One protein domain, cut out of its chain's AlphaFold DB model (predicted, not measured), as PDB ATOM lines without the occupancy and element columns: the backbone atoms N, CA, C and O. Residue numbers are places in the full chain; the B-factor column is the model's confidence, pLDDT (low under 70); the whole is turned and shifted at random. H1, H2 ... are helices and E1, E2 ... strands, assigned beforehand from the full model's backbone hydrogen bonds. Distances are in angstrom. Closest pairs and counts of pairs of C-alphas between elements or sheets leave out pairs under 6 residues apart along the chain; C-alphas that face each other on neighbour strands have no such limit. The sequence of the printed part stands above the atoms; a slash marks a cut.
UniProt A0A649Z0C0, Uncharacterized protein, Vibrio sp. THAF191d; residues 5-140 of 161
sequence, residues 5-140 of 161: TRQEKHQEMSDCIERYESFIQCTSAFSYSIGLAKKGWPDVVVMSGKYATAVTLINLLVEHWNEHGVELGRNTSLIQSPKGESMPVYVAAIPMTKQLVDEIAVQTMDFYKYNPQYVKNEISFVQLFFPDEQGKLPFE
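AT A GLANCE: This is residues 5 to 140 of the 161 residues of an uncharacterized protein of Vibrio sp. THAF191d (UniProt A0A649Z0C0). A strongly twisted sheet of six strands curls round one long helix, H3, with H1 and H5 near the E1 and E2 end of the sheet. H1 and the tip of the E4 and E5 hairpin lie toward opposite ends of the longest axis. The printed part has 136 residues, with five named helices and six named strands that follow along the chain as H1 E1 E2 H2 E3 H3 E4 E5 H4 H5 E6; the sheet is mixed, in the order E1 E2 E3 E6 E5 E4, and the class is mixed, helices and strands. It is compact, with a radius of gyration of the C-alphas of 14.8 A, and spans 45 by 30 by 24 A.

IN THESE COORDINATES: H1 is residues 6 to 20, 20.6 A long, beginning at C-alpha 6 (177.459, 229.963, 244.374). E1 is residues 23 to 26, E2 31 to 34, H2 36 to 39 and E3 43 to 46. H3, residues 51 to 68, is 25.4 A long, from C-alpha 51 at (172.904, 208.456, 251.532). E4 is residues 73 to 80, 17.4 A, and bends by 60 degrees at residue 77. E5 is residues 86 to 94, 25.2 A. H4 is residues 98 to 104, H5 106 to 114, and E6 125 to 129, ending at C-alpha 129 (169.254, 208.483, 264.779).

HOW THE PARTS SIT: E1 and E2 form an antiparallel hairpin, with N 23 and O 34 2.8 A apart. E2 and E3 are antiparallel, with N 33 and O 44 at 2.9 A. E3 and E6 are parallel, with N 45 and O 126 at 2.8 A. E6 and E5 are antiparallel, with N 127 and O 92 at 2.8 A. E5 and E4 form an antiparallel hairpin, with N 73 and O 91 at 2.8 A. E3, H3 and E4 make a split strand-helix-strand unit, two strands that run the same way with E6 and E5 between them, and its crossover is left-handed. H3 is on one face of the sheet, in two layers, helix and sheet; the C-alphas of Val 46 and Ala 54 are the closest of E3 and H3, 5.8 A apart. H5 runs along E2 at 3 degrees on the local plane, at a height over the sheet of 10.4 A. H1, H2 and H4 only graze the sheet. H1 and H5 are close but not clearly touching, about perpendicular at 89 degrees; their closest C-alphas, His 10 and Phe 111, are 6.3 A apart. H4 and H5 are close but not clearly touching, with the C-alphas of Val 101 and Met 109 closest at 6.7 A. H1 and H3 are apart. In H1, H3, H4 and H5 every O i to N i+4 pair is within hydrogen-bond range; H2 is too short for such a pair.

THE WHOLE: The C-alphas of Thr 5 and Lys 83 are the two farthest apart, 45.8 A. The printed part has no cut, and no link is long. Mean pLDDT of the printed part is 94.8; no printed residue is under 70.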
ATOM      1  N   THR A   5     178.567 227.895 240.117       88.06
ATOM      2  CA  THR A   5     178.767 229.118 240.881       88.06
ATOM      3  C   THR A   5     177.875 229.088 242.121       88.06
ATOM      4  O   THR A   5     176.844 228.417 242.179       88.06
ATOM      5  N   ARG A   6     178.254 229.852 243.145       87.62
ATOM      6  CA  ARG A   6     177.459 229.963 244.374       87.62
ATOM      7  C   ARG A   6     176.014 230.386 244.101       87.62
ATOM      8  O   ARG A   6     175.103 229.858 244.725       87.62
ATOM      9  N   GLN A   7     175.826 231.326 243.174       88.69
ATOM     10  CA  GLN A   7     174.507 231.829 242.801       88.69
ATOM     11  C   GLN A   7     173.650 230.728 242.172       88.69
ATOM     12  O   GLN A   7     172.508 230.551 242.579       88.69
ATOM     13  N   GLU A   8     174.206 229.956 241.236       90.94
ATOM     14  CA  GLU A   8     173.500 228.822 240.626       90.94
ATOM     15  C   GLU A   8     173.121 227.773 241.674       90.94
ATOM     16  O   GLU A   8     172.002 227.273 241.673       90.94
ATOM     17  N   LYS A   9     174.017 227.503 242.629       90.38
ATOM     18  CA  LYS A   9     173.751 226.563 243.720       90.38
ATOM     19  C   LYS A   9     172.637 227.038 244.655       90.38
ATOM     20  O   LYS A   9     171.788 226.247 245.050       90.38
ATOM     21  N   HIS A  10     172.627 228.319 245.026       94.69
ATOM     22  CA  HIS A  10     171.550 228.888 245.846       94.69
ATOM     23  C   HIS A  10     170.214 228.906 245.095       94.69
ATOM     24  O   HIS A  10     169.172 228.702 245.716       94.69
ATOM     25  N   GLN A  11     170.233 229.107 243.775       94.25
ATOM     26  CA  GLN A  11     169.027 229.004 242.956       94.25
ATOM     27  C   GLN A  11     168.496 227.567 242.932       94.25
ATOM     28  O   GLN A  11     167.318 227.363 243.195       94.25
ATOM     29  N   GLU A  12     169.359 226.573 242.714       93.81
ATOM     30  CA  GLU A  12     168.977 225.156 242.757       93.81
ATOM     31  C   GLU A  12     168.385 224.768 244.122       93.81
ATOM     32  O   GLU A  12     167.327 224.144 244.190       93.81
ATOM     33  N   MET A  13     169.023 225.197 245.217       95.62
ATOM     34  CA  MET A  13     168.494 225.000 246.570       95.62
ATOM     35  C   MET A  13     167.114 225.633 246.726       95.62
ATOM     36  O   MET A  13     166.206 224.983 247.235       95.62
ATOM     37  N   SER A  14     166.942 226.873 246.264       96.31
ATOM     38  CA  SER A  14     165.658 227.577 246.313       96.31
ATOM     39  C   SER A  14     164.580 226.812 245.548       96.31
ATOM     40  O   SER A  14     163.529 226.518 246.110       96.31
ATOM     41  N   ASP A  15     164.860 226.407 244.310       95.81
ATOM     42  CA  ASP A  15     163.919 225.666 243.466       95.81
ATOM     43  C   ASP A  15     163.507 224.335 244.116       95.81
ATOM     44  O   ASP A  15     162.330 223.960 244.099       95.81
ATOM     45  N   CYS A  16     164.458 223.629 244.735       94.56
ATOM     46  CA  CYS A  16     164.180 222.413 245.492       94.56
ATOM     47  C   CYS A  16     163.334 222.679 246.737       94.56
ATOM     48  O   CYS A  16     162.376 221.948 246.968       94.56
ATOM     49  N   ILE A  17     163.641 223.716 247.517       96.00
ATOM     50  CA  ILE A  17     162.886 224.055 248.730       96.00
ATOM     51  C   ILE A  17     161.453 224.462 248.381       96.00
ATOM     52  O   ILE A  17     160.517 224.052 249.064       96.00
ATOM     53  N   GLU A  18     161.242 225.222 247.306       94.50
ATOM     54  CA  GLU A  18     159.890 225.598 246.879       94.50
ATOM     55  C   GLU A  18     159.082 224.399 246.365       94.50
ATOM     56  O   GLU A  18     157.866 224.349 246.548       94.50
ATOM     57  N   ARG A  19     159.737 223.421 245.727       92.94
ATOM     58  CA  ARG A  19     159.053 222.282 245.098       92.94
ATOM     59  C   ARG A  19     158.887 221.064 246.005       92.94
ATOM     60  O   ARG A  19     157.904 220.341 245.868       92.94
ATOM     61  N   TYR A  20     159.858 220.818 246.876       91.12
ATOM     62  CA  TYR A  20     159.988 219.605 247.689       91.12
ATOM     63  C   TYR A  20     160.182 219.912 249.175       91.12
ATOM     64  O   TYR A  20     160.537 219.026 249.946       91.12
ATOM     65  N   GLU A  21     159.970 221.167 249.579       90.75
ATOM     66  CA  GLU A  21     160.050 221.672 250.957       90.75
ATOM     67  C   GLU A  21     161.453 221.727 251.568       90.75
ATOM     68  O   GLU A  21     161.697 222.514 252.484       90.75
ATOM     69  N   SER A  22     162.384 220.926 251.057       94.38
ATOM     70  CA  SER A  22     163.779 220.924 251.471       94.38
ATOM     71  C   SER A  22     164.712 220.531 250.326       94.38
ATOM     72  O   SER A  22     164.335 219.854 249.369       94.38
ATOM     73  N   PHE A  23     165.962 220.958 250.442       96.81
ATOM     74  CA  PHE A  23     167.089 220.461 249.667       96.81
ATOM     75  C   PHE A  23     167.939 219.569 250.577       96.81
ATOM     76  O   PHE A  23     168.268 219.976 251.688       96.81
ATOM     77  N   ILE A  24     168.316 218.367 250.132       96.25
ATOM     78  CA  ILE A  24     169.128 217.440 250.937       96.25
ATOM     79  C   ILE A  24     170.523 217.323 250.334       96.25
ATOM     80  O   ILE A  24     170.702 216.802 249.232       96.25
ATOM     81  N   GLN A  25     171.529 217.755 251.089       94.88
ATOM     82  CA  GLN A  25     172.930 217.582 250.728       94.88
ATOM     83  C   GLN A  25     173.454 216.272 251.321       94.88
ATOM     84  O   GLN A  25     173.271 215.992 252.503       94.88
ATOM     85  N   CYS A  26     174.155 215.484 250.506       94.44
ATOM     86  CA  CYS A  26     174.792 214.238 250.936       94.44
ATOM     87  C   CYS A  26     176.316 214.333 250.817       94.44
ATOM     88  O   CYS A  26     176.846 214.979 249.907       94.44
ATOM     89  N   THR A  27     177.012 213.653 251.722       92.69
ATOM     90  CA  THR A  27     178.460 213.417 251.702       92.69
ATOM     91  C   THR A  27     178.734 211.923 251.904       92.69
ATOM     92  O   THR A  27     177.810 211.127 252.057       92.69
ATOM     93  N   SER A  28     180.005 211.516 251.920       91.75
ATOM     94  CA  SER A  28     180.381 210.132 252.235       91.75
ATOM     95  C   SER A  28     180.162 209.745 253.703       91.75
ATOM     96  O   SER A  28     180.195 208.555 254.010       91.75
ATOM     97  N   ALA A  29     179.959 210.712 254.603       92.88
ATOM     98  CA  ALA A  29     179.872 210.479 256.046       92.88
ATOM     99  C   ALA A  29     178.518 210.871 256.659       92.88
ATOM    100  O   ALA A  29     178.138 210.325 257.693       92.88
ATOM    101  N   PHE A  30     177.796 211.804 256.042       95.56
ATOM    102  CA  PHE A  30     176.539 212.335 256.562       95.56
ATOM    103  C   PHE A  30     175.691 212.992 255.470       95.56
ATOM    104  O   PHE A  30     176.208 213.390 254.420       95.56
ATOM    105  N   SER A  31     174.407 213.182 255.766       96.88
ATOM    106  CA  SER A  31     173.483 213.992 254.970       96.88
ATOM    107  C   SER A  31     172.761 215.003 255.849       96.88
ATOM    108  O   SER A  31     172.572 214.759 257.040       96.88
ATOM    109  N   TYR A  32     172.344 216.125 255.268       96.69
ATOM    110  CA  TYR A  32     171.575 217.139 255.980       96.69
ATOM    111  C   TYR A  32     170.579 217.872 255.083       96.69
ATOM    112  O   TYR A  32     170.796 217.981 253.873       96.69
ATOM    113  N   SER A  33     169.494 218.369 255.679       97.50
ATOM    114  CA  SER A  33     168.517 219.216 254.996       97.50
ATOM    115  C   SER A  33     168.914 220.694 255.005       97.50
ATOM    116  O   SER A  33     169.684 221.164 255.846       97.50
ATOM    117  N   ILE A  34     168.356 221.421 254.045       97.94
ATOM    118  CA  ILE A  34     168.332 222.877 253.953       97.94
ATOM    119  C   ILE A  34     166.903 223.260 253.580       97.94
ATOM    120  O   ILE A  34     166.347 222.720 252.624       97.94
ATOM    121  N   GLY A  35     166.315 224.215 254.291       97.12
ATOM    122  CA  GLY A  35     165.038 224.840 253.932       97.12
ATOM    123  C   GLY A  35     163.975 224.776 255.019       97.12
ATOM    124  O   GLY A  35     163.054 225.595 255.001       97.12
ATOM    125  N   LEU A  36     164.128 223.897 256.014       97.56
ATOM    126  CA  LEU A  36     163.105 223.687 257.045       97.56
ATOM    127  C   LEU A  36     162.912 224.916 257.948       97.56
ATOM    128  O   LEU A  36     161.789 225.190 258.393       97.56
ATOM    129  N   ALA A  37     163.943 225.758 258.090       97.25
ATOM    130  CA  ALA A  37     163.841 227.036 258.796       97.25
ATOM    131  C   ALA A  37     162.775 227.984 258.203       97.25
ATOM    132  O   ALA A  37     162.252 228.839 258.927       97.25
ATOM    133  N   LYS A  38     162.362 227.804 256.936       97.06
ATOM    134  CA  LYS A  38     161.281 228.585 256.301       97.06
ATOM    135  C   LYS A  38     159.934 228.327 256.979       97.06
ATOM    136  O   LYS A  38     159.095 229.222 257.066       97.06
ATOM    137  N   LYS A  39     159.738 227.118 257.511       95.44
ATOM    138  CA  LYS A  39     158.570 226.731 258.319       95.44
ATOM    139  C   LYS A  39     158.752 227.058 259.808       95.44
ATOM    140  O   LYS A  39     157.783 227.018 260.566       95.44
ATOM    141  N   GLY A  40     159.959 227.460 260.210       96.69
ATOM    142  CA  GLY A  40     160.369 227.616 261.606       96.69
ATOM    143  C   GLY A  40     160.770 226.290 262.254       96.69
ATOM    144  O   GLY A  40     160.649 226.165 263.469       96.69
ATOM    145  N   TRP A  41     161.174 225.299 261.455       97.38
ATOM    146  CA  TRP A  41     161.575 223.964 261.906       97.38
ATOM    147  C   TRP A  41     163.097 223.797 261.843       97.38
ATOM    148  O   TRP A  41     163.740 224.484 261.045       97.38
ATOM    149  N   PRO A  42     163.678 222.896 262.653       97.81
ATOM    150  CA  PRO A  42     165.104 222.610 262.587       97.81
ATOM    151  C   PRO A  42     165.461 221.847 261.307       97.81
ATOM    152  O   PRO A  42     164.709 220.976 260.869       97.81
ATOM    153  N   ASP A  43     166.637 222.123 260.745       98.12
ATOM    154  CA  ASP A  43     167.215 221.272 259.708       98.12
ATOM    155  C   ASP A  43     167.730 219.956 260.307       98.12
ATOM    156  O   ASP A  43     168.209 219.890 261.442       98.12
ATOM    157  N   VAL A  44     167.618 218.877 259.542       98.12
ATOM    158  CA  VAL A  44     167.885 217.515 260.006       98.12
ATOM    159  C   VAL A  44     169.257 217.074 259.529       98.12
ATOM    160  O   VAL A  44     169.561 217.194 258.347       98.12
ATOM    161  N   VAL A  45     170.062 216.506 260.424       98.00
ATOM    162  CA  VAL A  45     171.345 215.859 260.125       98.00
ATOM    163  C   VAL A  45     171.233 214.358 260.392       98.00
ATOM    164  O   VAL A  45     170.760 213.934 261.445       98.00
ATOM    165  N   VAL A  46     171.713 213.539 259.459       97.56
ATOM    166  CA  VAL A  46     171.846 212.085 259.616       97.56
ATOM    167  C   VAL A  46     173.313 211.712 259.436       97.56
ATOM    168  O   VAL A  46     173.873 211.850 258.347       97.56
ATOM    169  N   MET A  47     173.935 211.202 260.497       96.00
ATOM    170  CA  MET A  47     175.350 210.812 260.506       96.00
ATOM    171  C   MET A  47     175.529 209.388 259.966       96.00
ATOM    172  O   MET A  47     175.760 208.446 260.717       96.00
ATOM    173  N   SER A  48     175.363 209.220 258.652       92.88
ATOM    174  CA  SER A  48     175.594 207.951 257.955       92.88
ATOM    175  C   SER A  48     176.091 208.158 256.525       92.88
ATOM    176  O   SER A  48     175.587 209.010 255.800       92.88
ATOM    177  N   GLY A  49     177.008 207.294 256.075       87.81
ATOM    178  CA  GLY A  49     177.424 207.223 254.668       87.81
ATOM    179  C   GLY A  49     176.401 206.557 253.734       87.81
ATOM    180  O   GLY A  49     176.587 206.533 252.517       87.81
ATOM    181  N   LYS A  50     175.302 206.006 254.271       90.94
ATOM    182  CA  LYS A  50     174.211 205.413 253.483       90.94
ATOM    183  C   LYS A  50     173.248 206.508 253.013       90.94
ATOM    184  O   LYS A  50     172.147 206.637 253.543       90.94
ATOM    185  N   TYR A  51     173.655 207.281 252.005       90.75
ATOM    186  CA  TYR A  51     172.904 208.456 251.532       90.75
ATOM    187  C   TYR A  51     171.435 208.151 251.192       90.75
ATOM    188  O   TYR A  51     170.564 208.932 251.548       90.75
ATOM    189  N   ALA A  52     171.138 207.003 250.572       92.62
ATOM    190  CA  ALA A  52     169.760 206.624 250.248       92.62
ATOM    191  C   ALA A  52     168.902 206.471 251.514       92.62
ATOM    192  O   ALA A  52     167.803 207.012 251.583       92.62
ATOM    193  N   THR A  53     169.436 205.809 252.545       91.94
ATOM    194  CA  THR A  53     168.776 205.681 253.850       91.94
ATOM    195  C   THR A  53     168.579 207.047 254.499       91.94
ATOM    196  O   THR A  53     167.482 207.343 254.958       91.94
ATOM    197  N   ALA A  54     169.611 207.893 254.503       95.06
ATOM    198  CA  ALA A  54     169.537 209.218 255.104       95.06
ATOM    199  C   ALA A  54     168.492 210.118 254.421       95.06
ATOM    200  O   ALA A  54     167.681 210.735 255.104       95.06
ATOM    201  N   VAL A  55     168.457 210.141 253.085       95.81
ATOM    202  CA  VAL A  55     167.462 210.896 252.305       95.81
ATOM    203  C   VAL A  55     166.046 210.400 252.597       95.81
ATOM    204  O   VAL A  55     165.164 211.209 252.869       95.81
ATOM    205  N   THR A  56     165.825 209.081 252.590       95.75
ATOM    206  CA  THR A  56     164.515 208.500 252.921       95.75
ATOM    207  C   THR A  56     164.074 208.885 254.332       95.75
ATOM    208  O   THR A  56     162.938 209.305 254.515       95.75
ATOM    209  N   LEU A  57     164.969 208.790 255.315       96.81
ATOM    210  CA  LEU A  57     164.674 209.135 256.704       96.81
ATOM    211  C   LEU A  57     164.331 210.618 256.886       96.81
ATOM    212  O   LEU A  57     163.370 210.930 257.584       96.81
ATOM    213  N   ILE A  58     165.082 211.522 256.246       97.50
ATOM    214  CA  ILE A  58     164.793 212.962 256.285       97.50
ATOM    215  C   ILE A  58     163.417 213.238 255.672       97.50
ATOM    216  O   ILE A  58     162.609 213.920 256.295       97.50
ATOM    217  N   ASN A  59     163.114 212.669 254.502       96.81
ATOM    218  CA  ASN A  59     161.819 212.873 253.849       96.81
ATOM    219  C   ASN A  59     160.649 212.358 254.701       96.81
ATOM    220  O   ASN A  59     159.670 213.077 254.873       96.81
ATOM    221  N   LEU A  60     160.771 211.157 255.281       96.81
ATOM    222  CA  LEU A  60     159.745 210.589 256.165       96.81
ATOM    223  C   LEU A  60     159.531 211.447 257.418       96.81
ATOM    224  O   LEU A  60     158.399 211.631 257.852       96.81
ATOM    225  N   LEU A  61     160.605 211.995 257.994       97.69
ATOM    226  CA  LEU A  61     160.502 212.892 259.145       97.69
ATOM    227  C   LEU A  61     159.808 214.210 258.776       97.69
ATOM    228  O   LEU A  61     158.960 214.678 259.529       97.69
ATOM    229  N   VAL A  62     160.137 214.794 257.621       96.38
ATOM    230  CA  VAL A  62     159.509 216.035 257.139       96.38
ATOM    231  C   VAL A  62     158.022 215.824 256.855       96.38
ATOM    232  O   VAL A  62     157.205 216.639 257.276       96.38
ATOM    233  N   GLU A  63     157.654 214.720 256.201       95.75
ATOM    234  CA  GLU A  63     156.254 214.333 255.987       95.75
ATOM    235  C   GLU A  63     155.517 214.171 257.323       95.75
ATOM    236  O   GLU A  63     154.467 214.777 257.533       95.75
ATOM    237  N   HIS A  64     156.123 213.469 258.280       96.25
ATOM    238  CA  HIS A  64     155.552 213.310 259.611       96.25
ATOM    239  C   HIS A  64     155.351 214.651 260.336       96.25
ATOM    240  O   HIS A  64     154.293 214.871 260.929       96.25
ATOM    241  N   TRP A  65     156.319 215.570 260.259       97.12
ATOM    242  CA  TRP A  65     156.201 216.910 260.844       97.12
ATOM    243  C   TRP A  65     155.165 217.793 260.146       97.12
ATOM    244  O   TRP A  65     154.569 218.649 260.800       97.12
ATOM    245  N   ASN A  66     154.900 217.592 258.852       95.00
ATOM    246  CA  ASN A  66     153.783 218.257 258.171       95.00
ATOM    247  C   ASN A  66     152.430 217.847 258.746       95.00
ATOM    248  O   ASN A  66     151.544 218.692 258.872       95.00
ATOM    249  N   GLU A  67     152.276 216.578 259.101       95.94
ATOM    250  CA  GLU A  67     151.015 216.044 259.609       95.94
ATOM    251  C   GLU A  67     150.817 216.309 261.109       95.94
ATOM    252  O   GLU A  67     149.700 216.591 261.544       95.94
ATOM    253  N   HIS A  68     151.894 216.250 261.898       95.94
ATOM    254  CA  HIS A  68     151.814 216.209 263.366       95.94
ATOM    255  C   HIS A  68     152.512 217.383 264.067       95.94
ATOM    256  O   HIS A  68     152.345 217.571 265.272       95.94
ATOM    257  N   GLY A  69     153.264 218.204 263.331       94.88
ATOM    258  CA  GLY A  69     154.163 219.205 263.898       94.88
ATOM    259  C   GLY A  69     155.514 218.621 264.323       94.88
ATOM    260  O   GLY A  69     155.752 217.417 264.255       94.88
ATOM    261  N   VAL A  70     156.430 219.500 264.738       96.06
ATOM    262  CA  VAL A  70     157.786 219.104 265.142       96.06
ATOM    263  C   VAL A  70     157.757 218.435 266.513       96.06
ATOM    264  O   VAL A  70     157.407 219.064 267.509       96.06
ATOM    265  N   GLU A  71     158.210 217.186 266.555       94.81
ATOM    266  CA  GLU A  71     158.430 216.418 267.779       94.81
ATOM    267  C   GLU A  71     159.889 215.942 267.854       94.81
ATOM    268  O   GLU A  71     160.460 215.479 266.861       94.81
ATOM    269  N   LEU A  72     160.487 216.078 269.041       95.88
ATOM    270  CA  LEU A  72     161.812 215.555 269.373       95.88
ATOM    271  C   LEU A  72     161.678 214.313 270.259       95.88
ATOM    272  O   LEU A  72     160.696 214.147 270.976       95.88
ATOM    273  N   GLY A  73     162.713 213.481 270.277       95.81
ATOM    274  CA  GLY A  73     162.757 212.259 271.069       95.81
ATOM    275  C   GLY A  73     162.475 211.009 270.244       95.81
ATOM    276  O   GLY A  73     162.751 210.959 269.044       95.81
ATOM    277  N   ARG A  74     161.994 209.956 270.913       95.75
ATOM    278  CA  ARG A  74     161.769 208.644 270.297       95.75
ATOM    279  C   ARG A  74     160.475 208.652 269.491       95.75
ATOM    280  O   ARG A  74     159.420 208.934 270.042       95.75
ATOM    281  N   ASN A  75     160.549 208.225 268.235       94.75
ATOM    282  CA  ASN A  75     159.388 208.055 267.368       94.75
ATOM    283  C   ASN A  75     159.405 206.652 266.734       94.75
ATOM    284  O   ASN A  75     160.458 206.161 266.334       94.75
ATOM    285  N   THR A  76     158.253 205.984 266.669       95.00
ATOM    286  CA  THR A  76     158.109 204.626 266.101       95.00
ATOM    287  C   THR A  76     157.174 204.572 264.890       95.00
ATOM    288  O   THR A  76     156.816 203.485 264.435       95.00
ATOM    289  N   SER A  77     156.733 205.723 264.381       93.31
ATOM    290  CA  SER A  77     155.820 205.821 263.238       93.31
ATOM    291  C   SER A  77     156.529 206.050 261.903       93.31
ATOM    292  O   SER A  77     155.890 205.876 260.873       93.31
ATOM    293  N   LEU A  78     157.819 206.415 261.885       93.56
ATOM    294  CA  LEU A  78     158.511 206.749 260.628       93.56
ATOM    295  C   LEU A  78     158.873 205.537 259.767       93.56
ATOM    296  O   LEU A  78     158.778 205.600 258.547       93.56
ATOM    297  N   ILE A  79     159.359 204.457 260.379       94.88
ATOM    298  CA  ILE A  79     159.939 203.323 259.651       94.88
ATOM    299  C   ILE A  79     159.436 201.990 260.191       94.88
ATOM    300  O   ILE A  79     159.086 201.855 261.365       94.88
ATOM    301  N   GLN A  80     159.442 200.986 259.318       93.56
ATOM    302  CA  GLN A  80     159.072 199.615 259.642       93.56
ATOM    303  C   GLN A  80     160.192 198.646 259.267       93.56
ATOM    304  O   GLN A  80     160.957 198.875 258.327       93.56
ATOM    305  N   SER A  81     160.281 197.540 259.999       89.88
ATOM    306  CA  SER A  81     161.128 196.409 259.643       89.88
ATOM    307  C   SER A  81     160.600 195.737 258.366       89.88
ATOM    308  O   SER A  81     159.437 195.925 257.999       89.88
ATOM    309  N   PRO A  82     161.386 194.868 257.704       86.50
ATOM    310  CA  PRO A  82     160.891 194.072 256.577       86.50
ATOM    311  C   PRO A  82     159.667 193.197 256.905       86.50
ATOM    312  O   PRO A  82     158.996 192.722 255.995       86.50
ATOM    313  N   LYS A  83     159.383 192.964 258.195       90.62
ATOM    314  CA  LYS A  83     158.207 192.225 258.677       90.62
ATOM    315  C   LYS A  83     157.003 193.130 258.976       90.62
ATOM    316  O   LYS A  83     155.976 192.625 259.415       90.62
ATOM    317  N   GLY A  84     157.122 194.442 258.754       91.00
ATOM    318  CA  GLY A  84     156.081 195.434 259.036       91.00
ATOM    319  C   GLY A  84     156.038 195.912 260.491       91.00
ATOM    320  O   GLY A  84     155.092 196.586 260.883       91.00
ATOM    321  N   GLU A  85     157.034 195.569 261.310       92.88
ATOM    322  CA  GLU A  85     157.081 195.990 262.716       92.88
ATOM    323  C   GLU A  85     157.597 197.426 262.811       92.88
ATOM    324  O   GLU A  85     158.613 197.750 262.202       92.88
ATOM    325  N   SER A  86     156.933 198.284 263.583       94.88
ATOM    326  CA  SER A  86     157.399 199.649 263.845       94.88
ATOM    327  C   SER A  86     158.804 199.670 264.447       94.88
ATOM    328  O   SER A  86     159.067 199.013 265.455       94.88
ATOM    329  N   MET A  87     159.689 200.466 263.852       95.62
ATOM    330  CA  MET A  87     161.090 200.586 264.255       95.62
ATOM    331  C   MET A  87     161.347 201.965 264.873       95.62
ATOM    332  O   MET A  87     160.838 202.969 264.369       95.62
ATOM    333  N   PRO A  88     162.119 202.045 265.970       96.44
ATOM    334  CA  PRO A  88     162.353 203.306 266.652       96.44
ATOM    335  C   PRO A  88     163.385 204.152 265.912       96.44
ATOM    336  O   PRO A  88     164.470 203.679 265.590       96.44
ATOM    337  N   VAL A  89     163.084 205.427 265.730       96.94
ATOM    338  CA  VAL A  89     164.060 206.482 265.459       96.94
ATOM    339  C   VAL A  89     164.153 207.405 266.670       96.94
ATOM    340  O   VAL A  89     163.277 207.396 267.542       96.94
ATOM    341  N   TYR A  90     165.196 208.222 266.727       97.38
ATOM    342  CA  TYR A  90     165.320 209.253 267.751       97.38
ATOM    343  C   TYR A  90     165.770 210.574 267.146       97.38
ATOM    344  O   TYR A  90     166.756 210.610 266.415       97.38
ATOM    345  N   VAL A  91     165.070 211.656 267.472       97.88
ATOM    346  CA  VAL A  91     165.404 213.012 267.031       97.88
ATOM    347  C   VAL A  91     165.956 213.793 268.219       97.88
ATOM    348  O   VAL A  91     165.237 214.051 269.180       97.88
ATOM    349  N   ALA A  92     167.229 214.178 268.169       97.12
ATOM    350  CA  ALA A  92     167.880 214.944 269.230       97.12
ATOM    351  C   ALA A  92     168.190 216.367 268.760       97.12
ATOM    352  O   ALA A  92     168.701 216.542 267.658       97.12
ATOM    353  N   ALA A  93     167.951 217.378 269.595       96.56
ATOM    354  CA  ALA A  93     168.452 218.724 269.323       96.56
ATOM    355  C   ALA A  93     169.989 218.733 269.295       96.56
ATOM    356  O   ALA A  93     170.638 218.066 270.108       96.56
ATOM    357  N   ILE A  94     170.570 219.493 268.365       94.94
ATOM    358  CA  ILE A  94     172.019 219.677 268.269       94.94
ATOM    359  C   ILE A  94     172.358 221.121 268.665       94.94
ATOM    360  O   ILE A  94     171.779 222.056 268.106       94.94
ATOM    361  N   PRO A  95     173.313 221.342 269.586       94.25
ATOM    362  CA  PRO A  95     173.812 222.684 269.853       94.25
ATOM    363  C   PRO A  95     174.552 223.261 268.634       94.25
ATOM    364  O   PRO A  95     175.244 222.547 267.909       94.25
ATOM    365  N   MET A  96     174.477 224.581 268.447       93.38
ATOM    366  CA  MET A  96     175.194 225.311 267.389       93.38
ATOM    367  C   MET A  96     176.706 225.387 267.669       93.38
ATOM    368  O   MET A  96     177.247 226.432 268.030       93.38
ATOM    369  N   THR A  97     177.401 224.257 267.546       93.75
ATOM    370  CA  THR A  97     178.855 224.158 267.734       93.75
ATOM    371  C   THR A  97     179.614 224.606 266.485       93.75
ATOM    372  O   THR A  97     179.080 224.604 265.376       93.75
ATOM    373  N   LYS A  98     180.906 224.930 266.642       92.19
ATOM    374  CA  LYS A  98     181.784 225.206 265.493       92.19
ATOM    375  C   LYS A  98     181.858 224.031 264.521       92.19
ATOM    376  O   LYS A  98     181.788 224.250 263.327       92.19
ATOM    377  N   GLN A  99     181.921 222.796 265.020       92.38
ATOM    378  CA  GLN A  99     181.922 221.608 264.164       92.38
ATOM    379  C   GLN A  99     180.670 221.558 263.275       92.38
ATOM    380  O   GLN A  99     180.761 221.328 262.071       92.38
ATOM    381  N   LEU A 100     179.492 221.826 263.845       93.56
ATOM    382  CA  LEU A 100     178.257 221.849 263.068       93.56
ATOM    383  C   LEU A 100     178.288 222.956 262.005       93.56
ATOM    384  O   LEU A 100     178.025 222.686 260.839       93.56
ATOM    385  N   VAL A 101     178.614 224.185 262.399       92.44
ATOM    386  CA  VAL A 101     178.498 225.380 261.543       92.44
ATOM    387  C   VAL A 101     179.606 225.454 260.487       92.44
ATOM    388  O   VAL A 101     179.332 225.817 259.342       92.44
ATOM    389  N   ASP A 102     180.834 225.080 260.851       91.75
ATOM    390  CA  ASP A 102     182.039 225.281 260.037       91.75
ATOM    391  C   ASP A 102     182.462 224.022 259.255       91.75
ATOM    392  O   ASP A 102     183.235 224.142 258.302       91.75
ATOM    393  N   GLU A 103     181.951 222.829 259.595       92.44
ATOM    394  CA  GLU A 103     182.344 221.568 258.932       92.44
ATOM    395  C   GLU A 103     181.165 220.789 258.327       92.44
ATOM    396  O   GLU A 103     181.298 220.226 257.239       92.44
ATOM    397  N   ILE A 104     180.003 220.761 258.991       93.81
ATOM    398  CA  ILE A 104     178.863 219.917 258.580       93.81
ATOM    399  C   ILE A 104     177.854 220.714 257.746       93.81
ATOM    400  O   ILE A 104     177.638 220.433 256.567       93.81
ATOM    401  N   ALA A 105     177.257 221.737 258.348       93.19
ATOM    402  CA  ALA A 105     176.146 222.513 257.810       93.19
ATOM    403  C   ALA A 105     176.603 223.794 257.092       93.19
ATOM    404  O   ALA A 105     175.826 224.735 256.935       93.19
ATOM    405  N   VAL A 106     177.857 223.839 256.625       93.06
ATOM    406  CA  VAL A 106     178.466 225.022 255.990       93.06
ATOM    407  C   VAL A 106     177.573 225.600 254.897       93.06
ATOM    408  O   VAL A 106     177.384 226.810 254.821       93.06
ATOM    409  N   GLN A 107     176.986 224.742 254.058       93.44
ATOM    410  CA  GLN A 107     176.146 225.186 252.946       93.44
ATOM    411  C   GLN A 107     174.775 225.678 253.410       93.44
ATOM    412  O   GLN A 107     174.263 226.626 252.825       93.44
ATOM    413  N   THR A 108     174.210 225.089 254.466       94.81
ATOM    414  CA  THR A 108     172.980 225.568 255.114       94.81
ATOM    415  C   THR A 108     173.183 226.981 255.650       94.81
ATOM    416  O   THR A 108     172.414 227.893 255.348       94.81
ATOM    417  N   MET A 109     174.272 227.179 256.394       95.69
ATOM    418  CA  MET A 109     174.617 228.468 256.991       95.69
ATOM    419  C   MET A 109     174.916 229.516 255.920       95.69
ATOM    420  O   MET A 109     174.477 230.663 256.025       95.69
ATOM    421  N   ASP A 110     175.614 229.114 254.859       95.69
ATOM    422  CA  ASP A 110     175.867 229.958 253.698       95.69
ATOM    423  C   ASP A 110     174.573 230.362 252.986       95.69
ATOM    424  O   ASP A 110     174.373 231.538 252.687       95.69
ATOM    425  N   PHE A 111     173.677 229.406 252.745       97.06
ATOM    426  CA  PHE A 111     172.404 229.644 252.080       97.06
ATOM    427  C   PHE A 111     171.551 230.638 252.869       97.06
ATOM    428  O   PHE A 111     171.148 231.662 252.317       97.06
ATOM    429  N   TYR A 112     171.340 230.407 254.165       97.06
ATOM    430  CA  TYR A 112     170.497 231.282 254.984       97.06
ATOM    431  C   TYR A 112     171.084 232.669 255.213       97.06
ATOM    432  O   TYR A 112     170.336 233.644 255.276       97.06
ATOM    433  N   LYS A 113     172.414 232.795 255.262       95.75
ATOM    434  CA  LYS A 113     173.074 234.103 255.336       95.75
ATOM    435  C   LYS A 113     172.742 234.994 254.133       95.75
ATOM    436  O   LYS A 113     172.663 236.209 254.288       95.75
ATOM    437  N   TYR A 114     172.576 234.407 252.949       95.75
ATOM    438  CA  TYR A 114     172.298 235.144 251.709       95.75
ATOM    439  C   TYR A 114     170.823 235.114 251.307       95.75
ATOM    440  O   TYR A 114     170.420 235.891 250.446       95.75
ATOM    441  N   ASN A 115     170.021 234.274 251.959       96.38
ATOM    442  CA  ASN A 115     168.594 234.119 251.708       96.38
ATOM    443  C   ASN A 115     167.797 234.177 253.030       96.38
ATOM    444  O   ASN A 115     167.121 233.205 253.385       96.38
ATOM    445  N   PRO A 116     167.855 235.297 253.782       96.81
ATOM    446  CA  PRO A 116     167.223 235.410 255.101       96.81
ATOM    447  C   PRO A 116     165.696 235.240 255.069       96.81
ATOM    448  O   PRO A 116     165.099 234.893 256.083       96.81
ATOM    449  N   GLN A 117     165.052 235.412 253.910       95.75
ATOM    450  CA  GLN A 117     163.625 235.142 253.714       95.75
ATOM    451  C   GLN A 117     163.231 233.668 253.933       95.75
ATOM    452  O   GLN A 117     162.049 233.376 254.105       95.75
ATOM    453  N   TYR A 118     164.198 232.744 253.946       97.19
ATOM    454  CA  TYR A 118     163.988 231.330 254.275       97.19
ATOM    455  C   TYR A 118     164.167 231.022 255.769       97.19
ATOM    456  O   TYR A 118     164.213 229.853 256.140       97.19
ATOM    457  N   VAL A 119     164.265 232.032 256.638       97.44
ATOM    458  CA  VAL A 119     164.357 231.852 258.093       97.44
ATOM    459  C   VAL A 119     163.169 232.541 258.758       97.44
ATOM    460  O   VAL A 119     163.101 233.766 258.812       97.44
ATOM    461  N   LYS A 120     162.211 231.757 259.266       96.00
ATOM    462  CA  LYS A 120     161.007 232.291 259.924       96.00
ATOM    463  C   LYS A 120     161.271 232.768 261.354       96.00
ATOM    464  O   LYS A 120     160.760 233.811 261.744       96.00
ATOM    465  N   ASN A 121     162.043 231.989 262.114       91.81
ATOM    466  CA  ASN A 121     162.357 232.253 263.521       91.81
ATOM    467  C   ASN A 121     163.877 232.322 263.714       91.81
ATOM    468  O   ASN A 121     164.466 233.398 263.738       91.81
ATOM    469  N   GLU A 122     164.510 231.156 263.797       94.56
ATOM    470  CA  GLU A 122     165.946 230.979 263.958       94.56
ATOM    471  C   GLU A 122     166.402 229.727 263.206       94.56
ATOM    472  O   GLU A 122     165.602 228.837 262.908       94.56
ATOM    473  N   ILE A 123     167.695 229.670 262.897       96.62
ATOM    474  CA  ILE A 123     168.321 228.478 262.329       96.62
ATOM    475  C   ILE A 123     168.640 227.540 263.492       96.62
ATOM    476  O   ILE A 123     169.352 227.920 264.419       96.62
ATOM    477  N   SER A 124     168.127 226.317 263.431       97.31
ATOM    478  CA  SER A 124     168.372 225.271 264.423       97.31
ATOM    479  C   SER A 124     168.541 223.925 263.726       97.31
ATOM    480  O   SER A 124     168.160 223.776 262.564       97.31
ATOM    481  N   PHE A 125     169.134 222.956 264.424       97.81
ATOM    482  CA  PHE A 125     169.413 221.637 263.867       97.81
ATOM    483  C   PHE A 125     169.035 220.519 264.831       97.81
ATOM    484  O   PHE A 125     169.128 220.660 266.054       97.81
ATOM    485  N   VAL A 126     168.673 219.378 264.257       98.00
ATOM    486  CA  VAL A 126     168.475 218.118 264.973       98.00
ATOM    487  C   VAL A 126     169.277 216.997 264.328       98.00
ATOM    488  O   VAL A 126     169.518 217.003 263.123       98.00
ATOM    489  N   GLN A 127     169.672 216.007 265.124       97.88
ATOM    490  CA  GLN A 127     170.237 214.756 264.643       97.88
ATOM    491  C   GLN A 127     169.151 213.691 264.667       97.88
ATOM    492  O   GLN A 127     168.544 213.446 265.710       97.88
ATOM    493  N   LEU A 128     168.947 213.031 263.533       97.81
ATOM    494  CA  LEU A 128     168.086 211.864 263.433       97.81
ATOM    495  C   LEU A 128     168.941 210.595 263.524       97.81
ATOM    496  O   LEU A 128     169.795 210.338 262.673       97.81
ATOM    497  N   PHE A 129     168.687 209.807 264.565       97.19
ATOM    498  CA  PHE A 129     169.254 208.483 264.779       97.19
ATOM    499  C   PHE A 129     168.268 207.413 264.321       97.19
ATOM    500  O   PHE A 129     167.073 207.489 264.615       97.19
ATOM    501  N   PHE A 130     168.777 206.390 263.646       95.88
ATOM    502  CA  PHE A 130     167.997 205.243 263.186       95.88
ATOM    503  C   PHE A 130     168.546 203.936 263.769       95.88
ATOM    504  O   PHE A 130     169.707 203.893 264.196       95.88
ATOM    505  N   PRO A 131     167.725 202.877 263.828       95.69
ATOM    506  CA  PRO A 131     168.101 201.662 264.515       95.69
ATOM    507  C   PRO A 131     168.977 200.758 263.641       95.69
ATOM    508  O   PRO A 131     169.026 200.892 262.415       95.69
ATOM    509  N   ASP A 132     169.649 199.807 264.280       94.44
ATOM    510  CA  ASP A 132     170.305 198.692 263.606       94.44
ATOM    511  C   ASP A 132     169.298 197.637 263.107       94.44
ATOM    512  O   ASP A 132     168.074 197.795 263.190       94.44
ATOM    513  N   GLU A 133     169.810 196.520 262.588       91.50
ATOM    514  CA  GLU A 133     168.982 195.416 262.101       91.50
ATOM    515  C   GLU A 133     168.132 194.726 263.184       91.50
ATOM    516  O   GLU A 133     167.210 193.982 262.845       91.50
ATOM    517  N   GLN A 134     168.431 194.953 264.464       91.69
ATOM    518  CA  GLN A 134     167.724 194.389 265.618       91.69
ATOM    519  C   GLN A 134     166.734 195.389 266.235       91.69
ATOM    520  O   GLN A 134     166.111 195.086 267.254       91.69
ATOM    521  N   GLY A 135     166.578 196.575 265.639       93.81
ATOM    522  CA  GLY A 135     165.694 197.614 266.162       93.81
ATOM    523  C   GLY A 135     166.290 198.392 267.327       93.81
ATOM    524  O   GLY A 135     165.539 199.047 268.049       93.81
ATOM    525  N   LYS A 136     167.611 198.319 267.527       95.06
ATOM    526  CA  LYS A 136     168.307 199.034 268.595       95.06
ATOM    527  C   LYS A 136     168.827 200.372 268.108       95.06
ATOM    528  O   LYS A 136     169.392 200.453 267.024       95.06
ATOM    529  N   LEU A 137     168.661 201.416 268.908       95.50
ATOM    530  CA  LEU A 137     169.270 202.726 268.658       95.50
ATOM    531  C   LEU A 137     170.737 202.760 269.123       95.50
ATOM    532  O   LEU A 137     171.105 201.970 269.989       95.50
ATOM    533  N   PRO A 138     171.576 203.690 268.624       94.25
ATOM    534  CA  PRO A 138     173.019 203.710 268.915       94.25
ATOM    535  C   PRO A 138     173.408 203.810 270.393       94.25
ATOM    536  O   PRO A 138     174.511 203.427 270.772       94.25
ATOM    537  N   PHE A 139     172.512 204.328 271.231       93.25
ATOM    538  CA  PHE A 139     172.698 204.442 272.677       93.25
ATOM    539  C   PHE A 139     172.093 203.267 273.459       93.25
ATOM    540  O   PHE A 139     172.217 203.227 274.679       93.25
ATOM    541  N   GLU A 140     171.448 202.306 272.793       93.75
ATOM    542  CA  GLU A 140     170.839 201.138 273.426       93.75
ATOM    543  C   GLU A 140     171.826 199.974 273.589       93.75
ATOM    544  O   GLU A 140     172.670 199.695 272.735       93.75
TER     545      GLU A 140